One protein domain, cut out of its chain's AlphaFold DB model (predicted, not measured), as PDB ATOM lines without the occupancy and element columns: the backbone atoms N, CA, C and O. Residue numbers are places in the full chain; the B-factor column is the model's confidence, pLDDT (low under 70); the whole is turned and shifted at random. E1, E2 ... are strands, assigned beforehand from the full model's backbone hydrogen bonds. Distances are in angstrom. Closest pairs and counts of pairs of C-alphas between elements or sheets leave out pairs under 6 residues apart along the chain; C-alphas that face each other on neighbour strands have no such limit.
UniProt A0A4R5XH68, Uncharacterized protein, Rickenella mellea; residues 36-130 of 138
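What this domain is: This is residues 36 to 130 of the 138 residues of an uncharacterized protein of Rickenella mellea (UniProt A0A4R5XH68). Two antiparallel sheets stand face to face as a small sandwich, the strongly twisted sheet E1 E2 E3 E5 over the smaller sheet E4 E6 E7, with their strands nearly aligned at 8 degrees. The sheets come near each other along both edges, E1 by E7 and E5 by E4, and a long loop of residues 85 to 107 runs from E4 out to 21 A from the mean of the C-alphas and back to E5. The printed part has 95 residues with seven named strands, E1 to E7 in chain order, and no named helix; the class is all strand, though under half of the residues, 40 of 95, are in named elements. It is compact, with a radius of gyration of the C-alphas of 12.9 A, and spans 34 by 32 by 26 A.

Where its parts are: E1 covers residues 43 to 48, 15.5 A long, and begins at C-alpha 43 (-0.930, -32.778, 31.775). E2, residues 51 to 58, is 21.3 A long, and E3, residues 61 to 68, is 23.1 A. E4 is residues 80 to 84, 13.6 A, beginning at C-alpha 80 (-17.226, -33.099, 41.799). E5 is residues 108 to 110, 6.1 A; E6 is residues 116 to 120, 13.5 A. E7, residues 125 to 129, is 10.6 A and ends at C-alpha 129 (-10.071, -28.490, 30.348).

How they stand to each other: E1, E2 and E3 form a meander, each strand the antiparallel neighbour of the one before, through two hairpins. N 45 and O 53 are 2.9 A apart between E1 and E2, and N 54 and O 65 are 2.8 A apart between E2 and E3, within hydrogen-bond range. E5 is the antiparallel neighbour of E3, with N 64 and O 108 at 2.8 A, and is an edge strand, as is E1. In the other sheet E6 is the inner strand: N 83 and O 117 of E4 and E6 are 2.8 A apart, and N 118 and O 127 of the hairpin E6 and E7 are 2.8 A apart. Between the sheets, the closest C-alphas of E1 and E7 are those of Cys 47 and Ile 126, 6.8 A apart, and of E4 and E5 those of Val 82 and Tyr 108, 7.8 A. E1 and E6 are only just apart, at 8.2 A, and E2 and E6 are apart.

The domain as a whole: The C-alphas of Pro 40 and Ser 101, the two farthest apart, are 35.6 A from each other. The printed part has no cut. The links E3 to E4, 11 residues, and E4 to E5, 23 residues, are long; the others are tight. Mean pLDDT of the printed part is 72.7, and 29 residues are under 70, among them residues 86 to 106.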
ATOM      1  N   ALA A  36      -2.778 -44.399  33.799       65.06
ATOM      2  CA  ALA A  36      -2.235 -44.201  32.452       65.06
ATOM      3  C   ALA A  36      -0.723 -43.864  32.509       65.06
ATOM      4  O   ALA A  36      -0.277 -43.188  33.444       65.06
ATOM      5  N   PRO A  37       0.094 -44.346  31.563       65.38
ATOM      6  CA  PRO A  37       1.514 -44.026  31.551       65.38
ATOM      7  C   PRO A  37       1.717 -42.521  31.354       65.38
ATOM      8  O   PRO A  37       1.033 -41.898  30.545       65.38
ATOM      9  N   THR A  38       2.673 -41.938  32.080       72.81
ATOM     10  CA  THR A  38       3.057 -40.539  31.875       72.81
ATOM     11  C   THR A  38       3.814 -40.413  30.556       72.81
ATOM     12  O   THR A  38       4.870 -41.016  30.371       72.81
ATOM     13  N   THR A  39       3.277 -39.615  29.645       75.56
ATOM     14  CA  THR A  39       3.883 -39.233  28.364       75.56
ATOM     15  C   THR A  39       4.229 -37.737  28.366       75.56
ATOM     16  O   THR A  39       3.748 -37.013  29.239       75.56
ATOM     17  N   PRO A  40       5.026 -37.229  27.406       76.38
ATOM     18  CA  PRO A  40       5.284 -35.788  27.280       76.38
ATOM     19  C   PRO A  40       4.015 -34.934  27.136       76.38
ATOM     20  O   PRO A  40       3.985 -33.798  27.594       76.38
ATOM     21  N   ASP A  41       2.955 -35.506  26.565       75.56
ATOM     22  CA  ASP A  41       1.652 -34.853  26.390       75.56
ATOM     23  C   ASP A  41       0.727 -35.028  27.607       75.56
ATOM     24  O   ASP A  41      -0.443 -34.642  27.580       75.56
ATOM     25  N   THR A  42       1.217 -35.653  28.682       84.62
ATOM     26  CA  THR A  42       0.459 -35.803  29.922       84.62
ATOM     27  C   THR A  42       0.462 -34.495  30.694       84.62
ATOM     28  O   THR A  42       1.508 -33.972  31.075       84.62
ATOM     29  N   ILE A  43      -0.730 -33.997  30.999       87.44
ATOM     30  CA  ILE A  43      -0.930 -32.778  31.775       87.44
ATOM     31  C   ILE A  43      -1.472 -33.161  33.142       87.44
ATOM     32  O   ILE A  43      -2.483 -33.851  33.249       87.44
ATOM     33  N   THR A  44      -0.825 -32.672  34.196       88.62
ATOM     34  CA  THR A  44      -1.332 -32.771  35.570       88.62
ATOM     35  C   THR A  44      -1.630 -31.373  36.091       88.62
ATOM     36  O   THR A  44      -0.866 -30.440  35.846       88.62
ATOM     37  N   PHE A  45      -2.747 -31.203  36.790       88.75
ATOM     38  CA  PHE A  45      -3.150 -29.918  37.350       88.75
ATOM     39  C   PHE A  45      -3.818 -30.087  38.718       88.75
ATOM     40  O   PHE A  45      -4.514 -31.082  38.935       88.75
ATOM     41  N   PRO A  46      -3.676 -29.102  39.623       88.94
ATOM     42  CA  PRO A  46      -4.448 -29.086  40.857       88.94
ATOM     43  C   PRO A  46      -5.936 -28.974  40.516       88.94
ATOM     44  O   PRO A  46      -6.338 -28.096  39.746       88.94
ATOM     45  N   CYS A  47      -6.746 -29.888  41.052       84.44
ATOM     46  CA  CYS A  47      -8.186 -29.906  40.824       84.44
ATOM     47  C   CYS A  47      -8.927 -29.370  42.049       84.44
ATOM     48  O   CYS A  47      -9.563 -28.324  41.973       84.44
ATOM     49  N   VAL A  48      -8.793 -30.042  43.188       83.75
ATOM     50  CA  VAL A  48      -9.285 -29.581  44.494       83.75
ATOM     51  C   VAL A  48      -8.216 -29.852  45.547       83.75
ATOM     52  O   VAL A  48      -7.188 -30.461  45.250       83.75
ATOM     53  N   GLU A  49      -8.428 -29.384  46.773       82.81
ATOM     54  CA  GLU A  49      -7.491 -29.639  47.865       82.81
ATOM     55  C   GLU A  49      -7.217 -31.146  48.012       82.81
ATOM     56  O   GLU A  49      -8.139 -31.955  48.094       82.81
ATOM     57  N   GLY A  50      -5.936 -31.522  47.971       83.31
ATOM     58  CA  GLY A  50      -5.494 -32.914  48.074       83.31
ATOM     59  C   GLY A  50      -5.644 -33.771  46.808       83.31
ATOM     60  O   GLY A  50      -5.210 -34.922  46.824       83.31
ATOM     61  N   ILE A  51      -6.222 -33.249  45.715       85.00
ATOM     62  CA  ILE A  51      -6.496 -34.021  44.492       85.00
ATOM     63  C   ILE A  51      -6.008 -33.283  43.243       85.00
ATOM     64  O   ILE A  51      -6.412 -32.154  42.944       85.00
ATOM     65  N   ASN A  52      -5.220 -33.990  42.440       88.88
ATOM     66  CA  ASN A  52      -4.800 -33.563  41.114       88.88
ATOM     67  C   ASN A  52      -5.649 -34.239  40.031       88.88
ATOM     68  O   ASN A  52      -5.984 -35.419  40.125       88.88
ATOM     69  N   GLY A  53      -5.980 -33.496  38.979       87.56
ATOM     70  CA  GLY A  53      -6.481 -34.061  37.730       87.56
ATOM     71  C   GLY A  53      -5.314 -34.377  36.803       87.56
ATOM     72  O   GLY A  53      -4.371 -33.588  36.707       87.56
ATOM     73  N   ARG A  54      -5.374 -35.515  36.115       88.00
ATOM     74  CA  ARG A  54      -4.390 -35.912  35.109       88.00
ATOM     75  C   ARG A  54      -5.079 -36.245  33.798       88.00
ATOM     76  O   ARG A  54      -5.995 -37.057  33.777       88.00
ATOM     77  N   ILE A  55      -4.605 -35.626  32.724       87.31
ATOM     78  CA  ILE A  55      -5.029 -35.880  31.352       87.31
ATOM     79  C   ILE A  55      -3.860 -36.511  30.609       87.31
ATOM     80  O   ILE A  55      -2.789 -35.913  30.552       87.31
ATOM     81  N   ALA A  56      -4.060 -37.693  30.041       84.00
ATOM     82  CA  ALA A  56      -3.051 -38.399  29.256       84.00
ATOM     83  C   ALA A  56      -3.643 -38.870  27.917       84.00
ATOM     84  O   ALA A  56      -4.801 -39.291  27.894       84.00
ATOM     85  N   PRO A  57      -2.892 -38.841  26.803       78.88
ATOM     86  CA  PRO A  57      -3.347 -39.448  25.557       78.88
ATOM     87  C   PRO A  57      -3.606 -40.948  25.724       78.88
ATOM     88  O   PRO A  57      -2.809 -41.674  26.321       78.88
ATOM     89  N   PHE A  58      -4.708 -41.431  25.156       74.25
ATOM     90  CA  PHE A  58      -5.101 -42.835  25.193       74.25
ATOM     91  C   PHE A  58      -5.901 -43.196  23.934       74.25
ATOM     92  O   PHE A  58      -7.016 -42.719  23.745       74.25
ATOM     93  N   HIS A  59      -5.332 -44.045  23.070       66.81
ATOM     94  CA  HIS A  59      -5.999 -44.608  21.881       66.81
ATOM     95  C   HIS A  59      -6.716 -43.585  20.970       66.81
ATOM     96  O   HIS A  59      -7.851 -43.801  20.557       66.81
ATOM     97  N   GLY A  60      -6.059 -42.466  20.642       67.06
ATOM     98  CA  GLY A  60      -6.650 -41.425  19.781       67.06
ATOM     99  C   GLY A  60      -7.688 -40.539  20.483       67.06
ATOM    100  O   GLY A  60      -8.406 -39.786  19.836       67.06
ATOM    101  N   SER A  61      -7.768 -40.633  21.807       74.12
ATOM    102  CA  SER A  61      -8.551 -39.773  22.689       74.12
ATOM    103  C   SER A  61      -7.677 -39.369  23.883       74.12
ATOM    104  O   SER A  61      -6.472 -39.637  23.909       74.12
ATOM    105  N   PHE A  62      -8.269 -38.726  24.882       78.00
ATOM    106  CA  PHE A  62      -7.605 -38.375  26.125       78.00
ATOM    107  C   PHE A  62      -8.316 -39.033  27.294       78.00
ATOM    108  O   PHE A  62      -9.542 -39.079  27.354       78.00
ATOM    109  N   LEU A  63      -7.537 -39.513  28.247       82.06
ATOM    110  CA  LEU A  63      -8.026 -40.065  29.488       82.06
ATOM    111  C   LEU A  63      -7.858 -39.042  30.598       82.06
ATOM    112  O   LEU A  63      -6.741 -38.604  30.858       82.06
ATOM    113  N   LEU A  64      -8.956 -38.697  31.261       83.50
ATOM    114  CA  LEU A  64      -8.942 -37.950  32.506       83.50
ATOM    115  C   LEU A  64      -9.134 -38.901  33.682       83.50
ATOM    116  O   LEU A  64     -10.124 -39.631  33.753       83.50
ATOM    117  N   GLU A  65      -8.214 -38.820  34.630       83.50
ATOM    118  CA  GLU A  65      -8.295 -39.475  35.929       83.50
ATOM    119  C   GLU A  65      -7.924 -38.503  37.052       83.50
ATOM    120  O   GLU A  65      -7.334 -37.444  36.826       83.50
ATOM    121  N   PHE A  66      -8.261 -38.888  38.277       83.44
ATOM    122  CA  PHE A  66      -7.966 -38.109  39.472       83.44
ATOM    123  C   PHE A  66      -6.996 -38.871  40.350       83.44
ATOM    124  O   PHE A  66      -7.156 -40.076  40.549       83.44
ATOM    125  N   LEU A  67      -5.995 -38.164  40.860       84.81
ATOM    126  CA  LEU A  67      -4.924 -38.711  41.677       84.81
ATOM    127  C   LEU A  67      -4.866 -37.973  43.016       84.81
ATOM    128  O   LEU A  67      -5.026 -36.751  43.062       84.81
ATOM    129  N   TRP A  68      -4.597 -38.702  44.092       84.50
ATOM    130  CA  TRP A  68      -4.147 -38.122  45.351       84.50
ATOM    131  C   TRP A  68      -2.770 -37.462  45.164       84.50
ATOM    132  O   TRP A  68      -2.088 -37.675  44.156       84.50
ATOM    133  N   LEU A  69      -2.338 -36.644  46.128       82.44
ATOM    134  CA  LEU A  69      -1.038 -35.956  46.051       82.44
ATOM    135  C   LEU A  69       0.163 -36.912  45.971       82.44
ATOM    136  O   LEU A  69       1.204 -36.528  45.446       82.44
ATOM    137  N   ASP A  70       0.017 -38.146  46.454       81.12
ATOM    138  CA  ASP A  70       1.027 -39.208  46.353       81.12
ATOM    139  C   ASP A  70       1.053 -39.907  44.974       81.12
ATOM    140  O   ASP A  70       1.857 -40.810  44.746       81.12
ATOM    141  N   GLY A  71       0.188 -39.490  44.042       78.56
ATOM    142  CA  GLY A  71       0.076 -40.044  42.693       78.56
ATOM    143  C   GLY A  71      -0.796 -41.296  42.593       78.56
ATOM    144  O   GLY A  71      -0.996 -41.804  41.485       78.56
ATOM    145  N   THR A  72      -1.344 -41.795  43.702       81.19
ATOM    146  CA  THR A  72      -2.281 -42.922  43.680       81.19
ATOM    147  C   THR A  72      -3.626 -42.488  43.106       81.19
ATOM    148  O   THR A  72      -4.081 -41.363  43.310       81.19
ATOM    149  N   ARG A  73      -4.280 -43.365  42.336       79.00
ATOM    150  CA  ARG A  73      -5.569 -43.029  41.720       79.00
ATOM    151  C   ARG A  73      -6.655 -42.922  42.784       79.00
ATOM    152  O   ARG A  73      -6.799 -43.804  43.628       79.00
ATOM    153  N   VAL A  74      -7.471 -41.878  42.683       76.12
ATOM    154  CA  VAL A  74      -8.662 -41.735  43.510       76.12
ATOM    155  C   VAL A  74      -9.722 -42.730  43.045       76.12
ATOM    156  O   VAL A  74     -10.193 -42.688  41.906       76.12
ATOM    157  N   MET A  75     -10.092 -43.636  43.944       72.12
ATOM    158  CA  MET A  75     -11.119 -44.661  43.716       72.12
ATOM    159  C   MET A  75     -12.464 -44.299  44.369       72.12
ATOM    160  O   MET A  75     -13.475 -44.964  44.130       72.12
ATOM    161  N   ASP A  76     -12.485 -43.222  45.156       66.75
ATOM    162  CA  ASP A  76     -13.637 -42.750  45.921       66.75
ATOM    163  C   ASP A  76     -14.354 -41.575  45.240       66.75
ATOM    164  O   ASP A  76     -13.865 -40.964  44.289       66.75
ATOM    165  N   PHE A  77     -15.559 -41.247  45.715       65.75
ATOM    166  CA  PHE A  77     -16.299 -40.092  45.211       65.75
ATOM    167  C   PHE A  77     -15.747 -38.774  45.777       65.75
ATOM    168  O   PHE A  77     -15.797 -38.538  46.979       65.75
ATOM    169  N   CYS A  78     -15.306 -37.875  44.894       64.38
ATOM    170  CA  CYS A  78     -14.601 -36.647  45.278       64.38
ATOM    171  C   CYS A  78     -15.473 -35.380  45.403       64.38
ATOM    172  O   CYS A  78     -14.937 -34.279  45.495       64.38
ATOM    173  N   GLY A  79     -16.806 -35.480  45.333       69.88
ATOM    174  CA  GLY A  79     -17.676 -34.294  45.449       69.88
ATOM    175  C   GLY A  79     -17.713 -33.372  44.218       69.88
ATOM    176  O   GLY A  79     -18.242 -32.262  44.296       69.88
ATOM    177  N   PHE A  80     -17.188 -33.818  43.076       76.12
ATOM    178  CA  PHE A  80     -17.226 -33.099  41.799       76.12
ATOM    179  C   PHE A  80     -17.592 -34.028  40.632       76.12
ATOM    180  O   PHE A  80     -17.655 -35.253  40.778       76.12
ATOM    181  N   GLU A  81     -17.867 -33.428  39.474       77.50
ATOM    182  CA  GLU A  81     -18.276 -34.104  38.244       77.50
ATOM    183  C   GLU A  81     -17.634 -33.478  37.010       77.50
ATOM    184  O   GLU A  81     -17.326 -32.287  36.988       77.50
ATOM    185  N   VAL A  82     -17.498 -34.279  35.955       79.50
ATOM    186  CA  VAL A  82     -17.000 -33.830  34.654       79.50
ATOM    187  C   VAL A  82     -18.170 -33.633  33.695       79.50
ATOM    188  O   VAL A  82     -19.063 -34.471  33.577       79.50
ATOM    189  N   TRP A  83     -18.175 -32.486  33.035       78.19
ATOM    190  CA  TRP A  83     -19.209 -32.014  32.131       78.19
ATOM    191  C   TRP A  83     -18.586 -31.778  30.765       78.19
ATOM    192  O   TRP A  83     -17.541 -31.143  30.658       78.19
ATOM    193  N   GLN A  84     -19.265 -32.224  29.718       81.38
ATOM    194  CA  GLN A  84     -19.064 -31.651  28.395       81.38
ATOM    195  C   GLN A  84     -19.885 -30.357  28.353       81.38
ATOM    196  O   GLN A  84     -21.007 -30.325  28.870       81.38
ATOM    197  N   ILE A  85     -19.355 -29.262  27.804       71.69
ATOM    198  CA  ILE A  85     -20.092 -27.987  27.790       71.69
ATOM    199  C   ILE A  85     -21.461 -28.194  27.122       71.69
ATOM    200  O   ILE A  85     -21.553 -28.668  25.994       71.69
ATOM    201  N   GLY A  86     -22.530 -27.867  27.857       62.31
ATOM    202  CA  GLY A  86     -23.919 -28.043  27.418       62.31
ATOM    203  C   GLY A  86     -24.552 -29.406  27.732       62.31
ATOM    204  O   GLY A  86     -25.758 -29.553  27.550       62.31
ATOM    205  N   ARG A  87     -23.800 -30.393  28.245       66.75
ATOM    206  CA  ARG A  87     -24.330 -31.723  28.588       66.75
ATOM    207  C   ARG A  87     -23.602 -32.361  29.774       66.75
ATOM    208  O   ARG A  87     -22.409 -32.655  29.720       66.75
ATOM    209  N   ARG A  88     -24.355 -32.680  30.832       58.91
ATOM    210  CA  ARG A  88     -23.859 -33.555  31.903       58.91
ATOM    211  C   ARG A  88     -23.619 -34.947  31.325       58.91
ATOM    212  O   ARG A  88     -24.526 -35.525  30.722       58.91
ATOM    213  N   ILE A  89     -22.412 -35.472  31.493       64.44
ATOM    214  CA  ILE A  89     -22.091 -36.824  31.037       64.44
ATOM    215  C   ILE A  89     -22.501 -37.807  32.133       64.44
ATOM    216  O   ILE A  89     -22.236 -37.590  33.317       64.44
ATOM    217  N   THR A  90     -23.177 -38.885  31.740       50.38
ATOM    218  CA  THR A  90     -23.494 -39.987  32.648       50.38
ATOM    219  C   THR A  90     -22.191 -40.639  33.089       50.38
ATOM    220  O   THR A  90     -21.437 -41.141  32.260       50.38
ATOM    221  N   LYS A  91     -21.930 -40.630  34.400       53.59
ATOM    222  CA  LYS A  91     -20.812 -41.365  34.996       53.59
ATOM    223  C   LYS A  91     -20.963 -42.827  34.626       53.59
ATOM    224  O   LYS A  91     -21.986 -43.440  34.932       53.59
ATOM    225  N   VAL A  92     -19.949 -43.380  33.997       45.91
ATOM    226  CA  VAL A  92     -19.890 -44.819  33.829       45.91
ATOM    227  C   VAL A  92     -19.381 -45.363  35.171       45.91
ATOM    228  O   VAL A  92     -18.568 -44.720  35.839       45.91
ATOM    229  N   ARG A  93     -19.914 -46.495  35.636       43.78
ATOM    230  CA  ARG A  93     -19.360 -47.184  36.811       43.78
ATOM    231  C   ARG A  93     -18.280 -48.154  36.345       43.78
ATOM    232  O   ARG A  93     -18.518 -48.830  35.344       43.78
ATOM    233  N   PRO A  94     -17.125 -48.231  37.020       41.28
ATOM    234  CA  PRO A  94     -16.148 -49.262  36.713       41.28
ATOM    235  C   PRO A  94     -16.798 -50.620  36.896       41.28
ATOM    236  O   PRO A  94     -17.473 -50.849  37.901       41.28
ATOM    237  N   THR A  95     -16.617 -51.497  35.919       40.03
ATOM    238  CA  THR A  95     -17.082 -52.878  36.009       40.03
ATOM    239  C   THR A  95     -15.896 -53.759  36.365       40.03
ATOM    240  O   THR A  95     -15.297 -54.343  35.469       40.03
ATOM    241  N   PRO A  96     -15.591 -53.871  37.675       39.56
ATOM    242  CA  PRO A  96     -15.389 -55.207  38.225       39.56
ATOM    243  C   PRO A  96     -15.921 -55.399  39.667       39.56
ATOM    244  O   PRO A  96     -16.073 -54.466  40.455       39.56
ATOM    245  N   SER A  97     -16.149 -56.664  40.039       39.75
ATOM    246  CA  SER A  97     -16.847 -57.185  41.240       39.75
ATOM    247  C   SER A  97     -16.244 -56.885  42.632       39.75
ATOM    248  O   SER A  97     -16.755 -57.373  43.638       39.75
ATOM    249  N   TRP A  98     -15.179 -56.091  42.712       44.66
ATOM    250  CA  TRP A  98     -14.334 -55.863  43.899       44.66
ATOM    251  C   TRP A  98     -14.441 -54.423  44.412       44.66
ATOM    252  O   TRP A  98     -13.971 -54.103  45.503       44.66
ATOM    253  N   VAL A  99     -15.031 -53.536  43.610       44.06
ATOM    254  CA  VAL A  99     -15.224 -52.135  43.962       44.06
ATOM    255  C   VAL A  99     -16.355 -52.083  44.989       44.06
ATOM    256  O   VAL A  99     -17.499 -52.422  44.684       44.06
ATOM    257  N   LYS A 100     -16.027 -51.720  46.237       39.22
ATOM    258  CA  LYS A 100     -17.014 -51.560  47.316       39.22
ATOM    259  C   LYS A 100     -18.175 -50.693  46.830       39.22
ATOM    260  O   LYS A 100     -17.968 -49.676  46.169       39.22
ATOM    261  N   SER A 101     -19.395 -51.067  47.215       40.09
ATOM    262  CA  SER A 101     -20.577 -50.221  47.027       40.09
ATOM    263  C   SER A 101     -20.286 -48.799  47.532       40.09
ATOM    264  O   SER A 101     -19.961 -48.622  48.704       40.09
ATOM    265  N   GLY A 102     -20.342 -47.806  46.635       42.56
ATOM    266  CA  GLY A 102     -20.029 -46.399  46.923       42.56
ATOM    267  C   GLY A 102     -18.735 -45.869  46.289       42.56
ATOM    268  O   GLY A 102     -18.630 -44.660  46.077       42.56
ATOM    269  N   CYS A 103     -17.797 -46.740  45.910       41.25
ATOM    270  CA  CYS A 103     -16.606 -46.351  45.157       41.25
ATOM    271  C   CYS A 103     -16.983 -46.161  43.677       41.25
ATOM    272  O   CYS A 103     -17.536 -47.053  43.034       41.25
ATOM    273  N   ASN A 104     -16.723 -44.972  43.140       52.75
ATOM    274  CA  ASN A 104     -16.927 -44.659  41.730       52.75
ATOM    275  C   ASN A 104     -15.573 -44.214  41.189       52.75
ATOM    276  O   ASN A 104     -15.251 -43.032  41.302       52.75
ATOM    277  N   THR A 105     -14.770 -45.119  40.624       52.75
ATOM    278  CA  THR A 105     -13.563 -44.681  39.913       52.75
ATOM    279  C   THR A 105     -14.001 -43.780  38.769       52.75
ATOM    280  O   THR A 105     -14.751 -44.186  37.883       52.75
ATOM    281  N   GLN A 106     -13.575 -42.525  38.833       62.62
ATOM    282  CA  GLN A 106     -13.972 -41.503  37.882       62.62
ATOM    283  C   GLN A 106     -12.916 -41.399  36.786       62.62
ATOM    284  O   GLN A 106     -12.001 -40.581  36.865       62.62
ATOM    285  N   ILE A 107     -13.028 -42.267  35.784       70.44
ATOM    286  CA  ILE A 107     -12.234 -42.185  34.558       70.44
ATOM    287  C   ILE A 107     -13.143 -41.665  33.451       70.44
ATOM    288  O   ILE A 107     -14.252 -42.170  33.266       70.44
ATOM    289  N   TYR A 108     -12.670 -40.665  32.715       74.56
ATOM    290  CA  TYR A 108     -13.418 -40.062  31.619       74.56
ATOM    291  C   TYR A 108     -12.601 -40.101  30.333       74.56
ATOM    292  O   TYR A 108     -11.439 -39.700  30.315       74.56
ATOM    293  N   PHE A 109     -13.240 -40.545  29.253       75.94
ATOM    294  CA  PHE A 109     -12.726 -40.374  27.901       75.94
ATOM    295  C   PHE A 109     -13.141 -39.004  27.399       75.94
ATOM    296  O   PHE A 109     -14.330 -38.688  27.331       75.94
ATOM    297  N   LEU A 110     -12.152 -38.183  27.078       76.69
ATOM    298  CA  LEU A 110     -12.353 -36.836  26.599       76.69
ATOM    299  C   LEU A 110     -11.934 -36.735  25.137       76.69
ATOM    300  O   LEU A 110     -10.863 -37.191  24.730       76.69
ATOM    301  N   ASN A 111     -12.784 -36.095  24.345       77.00
ATOM    302  CA  ASN A 111     -12.467 -35.758  22.970       77.00
ATOM    303  C   ASN A 111     -11.951 -34.316  22.913       77.00
ATOM    304  O   ASN A 111     -12.609 -33.407  23.426       77.00
ATOM    305  N   GLU A 112     -10.806 -34.106  22.266       74.69
ATOM    306  CA  GLU A 112     -10.179 -32.788  22.144       74.69
ATOM    307  C   GLU A 112     -11.005 -31.767  21.360       74.69
ATOM    308  O   GLU A 112     -10.944 -30.574  21.643       74.69
ATOM    309  N   SER A 113     -11.846 -32.230  20.428       74.88
ATOM    310  CA  SER A 113     -12.740 -31.376  19.630       74.88
ATOM    311  C   SER A 113     -13.894 -30.782  20.441       74.88
ATOM    312  O   SER A 113     -14.696 -30.003  19.927       74.88
ATOM    313  N   THR A 114     -14.005 -31.159  21.715       73.38
ATOM    314  CA  THR A 114     -15.094 -30.761  22.599       73.38
ATOM    315  C   THR A 114     -14.553 -30.055  23.829       73.38
ATOM    316  O   THR A 114     -13.457 -30.332  24.310       73.38
ATOM    317  N   SER A 115     -15.333 -29.116  24.355       82.12
ATOM    318  CA  SER A 115     -14.968 -28.393  25.567       82.12
ATOM    319  C   SER A 115     -15.487 -29.116  26.802       82.12
ATOM    320  O   SER A 115     -16.648 -29.539  26.837       82.12
ATOM    321  N   TRP A 116     -14.647 -29.203  27.833       84.00
ATOM    322  CA  TRP A 116     -14.971 -29.906  29.070       84.00
ATOM    323  C   TRP A 116     -14.726 -29.046  30.298       84.00
ATOM    324  O   TRP A 116     -13.827 -28.203  30.341       84.00
ATOM    325  N   GLU A 117     -15.522 -29.301  31.324       88.06
ATOM    326  CA  GLU A 117     -15.449 -28.628  32.607       88.06
ATOM    327  C   GLU A 117     -15.520 -29.639  33.741       88.06
ATOM    328  O   GLU A 117     -16.282 -30.600  33.700       88.06
ATOM    329  N   ILE A 118     -14.754 -29.387  34.790       85.75
ATOM    330  CA  ILE A 118     -14.884 -30.062  36.073       85.75
ATOM    331  C   ILE A 118     -15.658 -29.109  36.972       85.75
ATOM    332  O   ILE A 118     -15.265 -27.949  37.122       85.75
ATOM    333  N   ARG A 119     -16.767 -29.573  37.545       84.38
ATOM    334  CA  ARG A 119     -17.675 -28.764  38.360       84.38
ATOM    335  C   ARG A 119     -17.923 -29.409  39.714       84.38
ATOM    336  O   ARG A 119     -18.011 -30.631  39.817       84.38
ATOM    337  N   LYS A 120     -18.098 -28.590  40.748       80.50
ATOM    338  CA  LYS A 120     -18.694 -29.026  42.017       80.50
ATOM    339  C   LYS A 120     -20.160 -29.417  41.799       80.50
ATOM    340  O   LYS A 120     -20.778 -29.025  40.809       80.50
ATOM    341  N   LEU A 121     -20.733 -30.151  42.753       74.50
ATOM    342  CA  LEU A 121     -22.156 -30.524  42.719       74.50
ATOM    343  C   LEU A 121     -23.114 -29.322  42.754       74.50
ATOM    344  O   LEU A 121     -24.233 -29.433  42.264       74.50
ATOM    345  N   ASP A 122     -22.672 -28.181  43.287       78.81
ATOM    346  CA  ASP A 122     -23.424 -26.919  43.279       78.81
ATOM    347  C   ASP A 122     -23.397 -26.189  41.917       78.81
ATOM    348  O   ASP A 122     -24.030 -25.148  41.757       78.81
ATOM    349  N   GLY A 123     -22.683 -26.731  40.922       77.56
ATOM    350  CA  GLY A 123     -22.546 -26.157  39.583       77.56
ATOM    351  C   GLY A 123     -21.327 -25.249  39.395       77.56
ATOM    352  O   GLY A 123     -21.037 -24.875  38.256       77.56
ATOM    353  N   THR A 124     -20.574 -24.935  40.453       85.44
ATOM    354  CA  THR A 124     -19.364 -24.104  40.373       85.44
ATOM    355  C   THR A 124     -18.302 -24.773  39.508       85.44
ATOM    356  O   THR A 124     -17.908 -25.911  39.772       85.44
ATOM    357  N   VAL A 125     -17.784 -24.063  38.501       88.12
ATOM    358  CA  VAL A 125     -16.686 -24.557  37.657       88.12
ATOM    359  C   VAL A 125     -15.372 -24.510  38.438       88.12
ATOM    360  O   VAL A 125     -14.915 -23.445  38.838       88.12
ATOM    361  N   ILE A 126     -14.760 -25.678  38.629       85.38
ATOM    362  CA  ILE A 126     -13.443 -25.859  39.248       85.38
ATOM    363  C   ILE A 126     -12.350 -25.645  38.201       85.38
ATOM    364  O   ILE A 126     -11.387 -24.915  38.420       85.38
ATOM    365  N   LYS A 127     -12.496 -26.299  37.043       88.25
ATOM    366  CA  LYS A 127     -11.488 -26.291  35.983       88.25
ATOM    367  C   LYS A 127     -12.146 -26.397  34.618       88.25
ATOM    368  O   LYS A 127     -12.979 -27.270  34.403       88.25
ATOM    369  N   LYS A 128     -11.717 -25.554  33.683       89.25
ATOM    370  CA  LYS A 128     -11.940 -25.770  32.250       89.25
ATOM    371  C   LYS A 128     -10.771 -26.575  31.700       89.25
ATOM    372  O   LYS A 128      -9.616 -26.253  31.992       89.25
ATOM    373  N   ILE A 129     -11.075 -27.635  30.966       84.44
ATOM    374  CA  ILE A 129     -10.071 -28.490  30.348       84.44
ATOM    375  C   ILE A 129      -9.791 -27.944  28.957       84.44
ATOM    376  O   ILE A 129     -10.683 -27.872  28.113       84.44
ATOM    377  N   THR A 130      -8.533 -27.585  28.745       77.25
ATOM    378  CA  THR A 130      -8.004 -27.211  27.441       77.25
ATOM    379  C   THR A 130      -7.016 -28.290  27.046       77.25
ATOM    380  O   THR A 130      -6.067 -28.547  27.789       77.25
TER     381      THR A 130